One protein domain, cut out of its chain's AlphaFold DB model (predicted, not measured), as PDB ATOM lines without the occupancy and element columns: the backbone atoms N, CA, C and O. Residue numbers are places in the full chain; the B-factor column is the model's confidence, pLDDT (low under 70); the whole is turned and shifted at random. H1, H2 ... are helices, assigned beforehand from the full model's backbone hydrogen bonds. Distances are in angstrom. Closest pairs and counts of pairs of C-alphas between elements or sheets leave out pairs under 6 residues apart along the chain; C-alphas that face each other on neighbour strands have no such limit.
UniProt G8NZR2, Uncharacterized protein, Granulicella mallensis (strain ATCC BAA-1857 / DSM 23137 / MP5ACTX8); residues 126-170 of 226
ATOM      1  N   ASN A 126     283.061 313.777 281.289       81.25
ATOM      2  CA  ASN A 126     283.614 312.575 281.920       81.25
ATOM      3  C   ASN A 126     282.536 311.573 282.394       81.25
ATOM      4  O   ASN A 126     282.814 310.380 282.468       81.25
ATOM      5  N   GLN A 127     281.322 312.039 282.711       84.19
ATOM      6  CA  GLN A 127     280.167 311.182 283.016       84.19
ATOM      7  C   GLN A 127     279.632 310.532 281.748       84.19
ATOM      8  O   GLN A 127     279.399 309.329 281.732       84.19
ATOM      9  N   ASP A 128     279.481 311.316 280.680       84.50
ATOM     10  CA  ASP A 128     278.937 310.825 279.414       84.50
ATOM     11  C   ASP A 128     279.834 309.739 278.808       84.50
ATOM     12  O   ASP A 128     279.343 308.715 278.327       84.50
ATOM     13  N   VAL A 129     281.157 309.917 278.899       85.19
ATOM     14  CA  VAL A 129     282.137 308.898 278.495       85.19
ATOM     15  C   VAL A 129     282.054 307.662 279.403       85.19
ATOM     16  O   VAL A 129     282.008 306.542 278.894       85.19
ATOM     17  N   ALA A 130     281.922 307.843 280.723       87.38
ATOM     18  CA  ALA A 130     281.764 306.734 281.666       87.38
ATOM     19  C   ALA A 130     280.487 305.912 281.413       87.38
ATOM     20  O   ALA A 130     280.511 304.677 281.463       87.38
ATOM     21  N   ASP A 131     279.375 306.580 281.116       88.75
ATOM     22  CA  ASP A 131     278.094 305.956 280.791       88.75
ATOM     23  C   ASP A 131     278.136 305.233 279.443       88.75
ATOM     24  O   ASP A 131     277.563 304.145 279.305       88.75
ATOM     25  N   LEU A 132     278.824 305.808 278.454       89.50
ATOM     26  CA  LEU A 132     279.061 305.164 277.166       89.50
ATOM     27  C   LEU A 132     279.852 303.866 277.353       89.50
ATOM     28  O   LEU A 132     279.362 302.801 276.971       89.50
ATOM     29  N   HIS A 133     281.007 303.930 278.015       89.25
ATOM     30  CA  HIS A 133     281.838 302.754 278.273       89.25
ATOM     31  C   HIS A 133     281.101 301.700 279.110       89.25
ATOM     32  O   HIS A 133     281.185 300.508 278.823       89.25
ATOM     33  N   ALA A 134     280.300 302.106 280.100       88.88
ATOM     34  CA  ALA A 134     279.501 301.166 280.885       88.88
ATOM     35  C   ALA A 134     278.468 300.406 280.032       88.88
ATOM     36  O   ALA A 134     278.206 299.230 280.285       88.88
ATOM     37  N   ARG A 135     277.872 301.052 279.021       89.69
ATOM     38  CA  ARG A 135     276.961 300.382 278.076       89.69
ATOM     39  C   ARG A 135     277.713 299.442 277.145       89.69
ATOM     40  O   ARG A 135     277.211 298.357 276.863       89.69
ATOM     41  N   GLU A 136     278.887 299.848 276.675       89.31
ATOM     42  CA  GLU A 136     279.744 299.019 275.827       89.31
ATOM     43  C   GLU A 136     280.188 297.750 276.557       89.31
ATOM     44  O   GLU A 136     280.002 296.657 276.024       89.31
ATOM     45  N   ASP A 137     280.651 297.865 277.804       88.75
ATOM     46  CA  ASP A 137     281.035 296.721 278.640       88.75
ATOM     47  C   ASP A 137     279.892 295.707 278.776       88.75
ATOM     48  O   ASP A 137     280.073 294.510 278.560       88.75
ATOM     49  N   LEU A 138     278.671 296.180 279.053       88.75
ATOM     50  CA  LEU A 138     277.500 295.305 279.167       88.75
ATOM     51  C   LEU A 138     277.191 294.562 277.859       88.75
ATOM     52  O   LEU A 138     276.711 293.429 277.899       88.75
ATOM     53  N   LEU A 139     277.444 295.186 276.706       89.75
ATOM     54  CA  LEU A 139     277.255 294.557 275.398       89.75
ATOM     55  C   LEU A 139     278.378 293.571 275.049       89.75
ATOM     56  O   LEU A 139     278.128 292.630 274.294       89.75
ATOM     57  N   LEU A 140     279.589 293.784 275.568       90.25
ATOM     58  CA  LEU A 140     280.763 292.949 275.313       90.25
ATOM     59  C   LEU A 140     280.854 291.740 276.253       90.25
ATOM     60  O   LEU A 140     281.257 290.668 275.804       90.25
ATOM     61  N   ASP A 141     280.442 291.874 277.513       91.12
ATOM     62  CA  ASP A 141     280.611 290.834 278.539       91.12
ATOM     63  C   ASP A 141     279.386 289.923 278.694       91.12
ATOM     64  O   ASP A 141     279.461 288.831 279.273       91.12
ATOM     65  N   HIS A 142     278.228 290.343 278.178       91.00
ATOM     66  CA  HIS A 142     276.967 289.636 278.370       91.00
ATOM     67  C   HIS A 142     276.243 289.335 277.062       91.00
ATOM     68  O   HIS A 142     276.421 289.976 276.030       91.00
ATOM     69  N   TYR A 143     275.386 288.318 277.117       91.50
ATOM     70  CA  TYR A 143     274.478 288.033 276.017       91.50
ATOM     71  C   TYR A 143     273.412 289.120 275.955       91.50
ATOM     72  O   TYR A 143     272.707 289.361 276.936       91.50
ATOM     73  N   SER A 144     273.262 289.736 274.789       85.69
ATOM     74  CA  SER A 144     272.233 290.743 274.546       85.69
ATOM     75  C   SER A 144     271.454 290.429 273.272       85.69
ATOM     76  O   SER A 144     271.983 289.901 272.289       85.69
ATOM     77  N   SER A 145     270.159 290.729 273.302       83.12
ATOM     78  CA  SER A 145     269.295 290.752 272.127       83.12
ATOM     79  C   SER A 145     268.894 292.197 271.860       83.12
ATOM     80  O   SER A 145     268.578 292.950 272.780       83.12
ATOM     81  N   SER A 146     268.944 292.606 270.598       76.19
ATOM     82  CA  SER A 146     268.632 293.972 270.192       76.19
ATOM     83  C   SER A 146     267.804 293.963 268.907       76.19
ATOM     84  O   SER A 146     267.857 293.014 268.125       76.19
ATOM     85  N   THR A 147     266.964 294.982 268.723       79.06
ATOM     86  CA  THR A 147     265.952 295.042 267.647       79.06
ATOM     87  C   THR A 147     266.560 295.172 266.245       79.06
ATOM     88  O   THR A 147     265.905 294.877 265.251       79.06
ATOM     89  N   ASP A 148     267.809 295.621 266.164       81.81
ATOM     90  CA  ASP A 148     268.619 295.740 264.949       81.81
ATOM     91  C   ASP A 148     269.150 294.390 264.439       81.81
ATOM     92  O   ASP A 148     269.593 294.298 263.293       81.81
ATOM     93  N   LEU A 149     269.108 293.337 265.261       80.56
ATOM     94  CA  LEU A 149     269.540 292.006 264.856       80.56
ATOM     95  C   LEU A 149     268.423 291.250 264.117       80.56
ATOM     96  O   LEU A 149     267.243 291.386 264.448       80.56
ATOM     97  N   PRO A 150     268.775 290.405 263.126       84.50
ATOM     98  CA  PRO A 150     267.803 289.546 262.464       84.50
ATOM     99  C   PRO A 150     267.112 288.627 263.479       84.50
ATOM    100  O   PRO A 150     267.704 288.228 264.484       84.50
ATOM    101  N   GLN A 151     265.848 288.283 263.215       79.19
ATOM    102  CA  GLN A 151     265.034 287.488 264.138       79.19
ATOM    103  C   GLN A 151     265.751 286.191 264.543       79.19
ATOM    104  O   GLN A 151     266.108 285.373 263.696       79.19
ATOM    105  N   GLY A 152     265.955 286.016 265.852       79.69
ATOM    106  CA  GLY A 152     266.627 284.851 266.433       79.69
ATOM    107  C   GLY A 152     268.149 284.967 266.573       79.69
ATOM    108  O   GLY A 152     268.766 284.045 267.100       79.69
ATOM    109  N   ALA A 153     268.768 286.074 266.151       86.50
ATOM    110  CA  ALA A 153     270.182 286.325 266.404       86.50
ATOM    111  C   ALA A 153     270.404 286.927 267.802       86.50
ATOM    112  O   ALA A 153     269.669 287.810 268.245       86.50
ATOM    113  N   VAL A 154     271.443 286.449 268.490       89.38
ATOM    114  CA  VAL A 154     271.844 286.899 269.831       89.38
ATOM    115  C   VAL A 154     273.307 287.330 269.774       89.38
ATOM    116  O   VAL A 154     274.133 286.631 269.180       89.38
ATOM    117  N   ARG A 155     273.637 288.473 270.384       89.12
ATOM    118  CA  ARG A 155     275.024 288.921 270.548       89.12
ATOM    119  C   ARG A 155     275.688 288.054 271.613       89.12
ATOM    120  O   ARG A 155     275.119 287.828 272.679       89.12
ATOM    121  N   ILE A 156     276.865 287.532 271.295       92.25
ATOM    122  CA  ILE A 156     277.645 286.685 272.197       92.25
ATOM    123  C   ILE A 156     278.727 287.522 272.889       92.25
ATOM    124  O   ILE A 156     279.275 288.411 272.236       92.25
ATOM    125  N   PRO A 157     279.080 287.209 274.149       94.94
ATOM    126  CA  PRO A 157     280.198 287.857 274.819       94.94
ATOM    127  C   PRO A 157     281.501 287.717 274.031       94.94
ATOM    128  O   PRO A 157     281.722 286.691 273.372       94.94
ATOM    129  N   ILE A 158     282.387 288.705 274.143       93.25
ATOM    130  CA  ILE A 158     283.658 288.759 273.412       93.25
ATOM    131  C   ILE A 158     284.532 287.536 273.712       93.25
ATOM    132  O   ILE A 158     285.062 286.915 272.789       93.25
ATOM    133  N   ASP A 159     284.571 287.087 274.968       93.69
ATOM    134  CA  ASP A 159     285.283 285.872 275.369       93.69
ATOM    135  C   ASP A 159     284.759 284.634 274.645       93.69
ATOM    136  O   ASP A 159     285.521 283.779 274.183       93.69
ATOM    137  N   ARG A 160     283.433 284.543 274.493       93.19
ATOM    138  CA  ARG A 160     282.812 283.431 273.777       93.19
ATOM    139  C   ARG A 160     283.077 283.526 272.281       93.19
ATOM    140  O   ARG A 160     283.331 282.497 271.655       93.19
ATOM    141  N   ALA A 161     283.041 284.728 271.714       91.00
ATOM    142  CA  ALA A 161     283.390 284.958 270.318       91.00
ATOM    143  C   ALA A 161     284.827 284.510 270.035       91.00
ATOM    144  O   ALA A 161     285.043 283.725 269.113       91.00
ATOM    145  N   MET A 162     285.790 284.907 270.873       92.44
ATOM    146  CA  MET A 162     287.187 284.487 270.750       92.44
ATOM    147  C   MET A 162     287.333 282.966 270.826       92.44
ATOM    148  O   MET A 162     287.986 282.366 269.974       92.44
ATOM    149  N   GLN A 163     286.668 282.309 271.780       93.25
ATOM    150  CA  GLN A 163     286.680 280.845 271.871       93.25
ATOM    151  C   GLN A 163     286.131 280.176 270.607       93.25
ATOM    152  O   GLN A 163     286.692 279.184 270.143       93.25
ATOM    153  N   LEU A 164     285.036 280.699 270.049       91.12
ATOM    154  CA  LEU A 164     284.450 280.170 268.818       91.12
ATOM    155  C   LEU A 164     285.363 280.394 267.614       91.12
ATOM    156  O   LEU A 164     285.459 279.511 266.766       91.12
ATOM    157  N   VAL A 165     286.057 281.531 267.553       90.50
ATOM    158  CA  VAL A 165     287.058 281.820 266.519       90.50
ATOM    159  C   VAL A 165     288.233 280.852 266.617       90.50
ATOM    160  O   VAL A 165     288.649 280.306 265.602       90.50
ATOM    161  N   VAL A 166     288.730 280.574 267.823       92.19
ATOM    162  CA  VAL A 166     289.805 279.591 268.028       92.19
ATOM    163  C   VAL A 166     289.354 278.186 267.619       92.19
ATOM    164  O   VAL A 166     290.103 277.470 266.964       92.19
ATOM    165  N   GLN A 167     288.122 277.794 267.956       91.81
ATOM    166  CA  GLN A 167     287.584 276.468 267.627       91.81
ATOM    167  C   GLN A 167     287.284 276.286 266.134       91.81
ATOM    168  O   GLN A 167     287.538 275.220 265.579       91.81
ATOM    169  N   ARG A 168     286.704 277.302 265.485       89.75
ATOM    170  CA  ARG A 168     286.300 277.255 264.071       89.75
ATOM    171  C   ARG A 168     287.444 277.628 263.121       89.75
ATOM    172  O   ARG A 168     287.380 277.288 261.943       89.75
ATOM    173  N   GLY A 169     288.470 278.306 263.631       83.25
ATOM    174  CA  GLY A 169     289.450 279.028 262.830       83.25
ATOM    175  C   GLY A 169     288.881 280.351 262.308       83.25
ATOM    176  O   GLY A 169     287.670 280.516 262.131       83.25
ATOM    177  N   LEU A 170     289.765 281.315 262.044       81.25
ATOM    178  CA  LEU A 170     289.409 282.509 261.282       81.25
ATOM    179  C   LEU A 170     289.114 282.077 259.839       81.25
ATOM    180  O   LEU A 170     289.938 281.414 259.209       81.25
TER     181      LEU A 170
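This is residues 126 to 170 of the 226 residues of an uncharacterized protein of Granulicella mallensis (strain ATCC BAA-1857 / DSM 23137 / MP5ACTX8) (UniProt G8NZR2). Two helices, H1 and then the shorter H2, follow each other end to end and make the long axis, with a wide loop, residues 142 to 157, between their near ends; residues 147 to 152 of it stick out to one side. The printed part has 45 residues, 27 of them in H1 and H2, and no named strand; it is all helix. It is loose, with a radius of gyration of the C-alphas of 13.2 A, and elongated, spanning 40 by 25 by 14 A.

H1, residues 126 to 141, is 22.2 A long and begins at C-alpha 126 (283.614, 312.575, 281.920). H2, residues 158 to 168, is 15.1 A long and ends at C-alpha 168 (286.300, 277.255, 264.071).

H1, with residues 140 to 141 alone, only just touches H2, with 3 pairs of C-alphas within 8 A; the closest C-alphas, of Leu 140 and Ile 158, are 5.4 A apart. They run the same way at a steep tilt of 36 degrees, only just past shallow. In H1 and H2 every O i to N i+4 pair is within hydrogen-bond range.

The two C-alphas farthest apart, of Asn 126 and Arg 168, are 39.7 A apart. The link from H1 to H2 is long. The printed part has no cut, and no printed residue is under 70 in pLDDT.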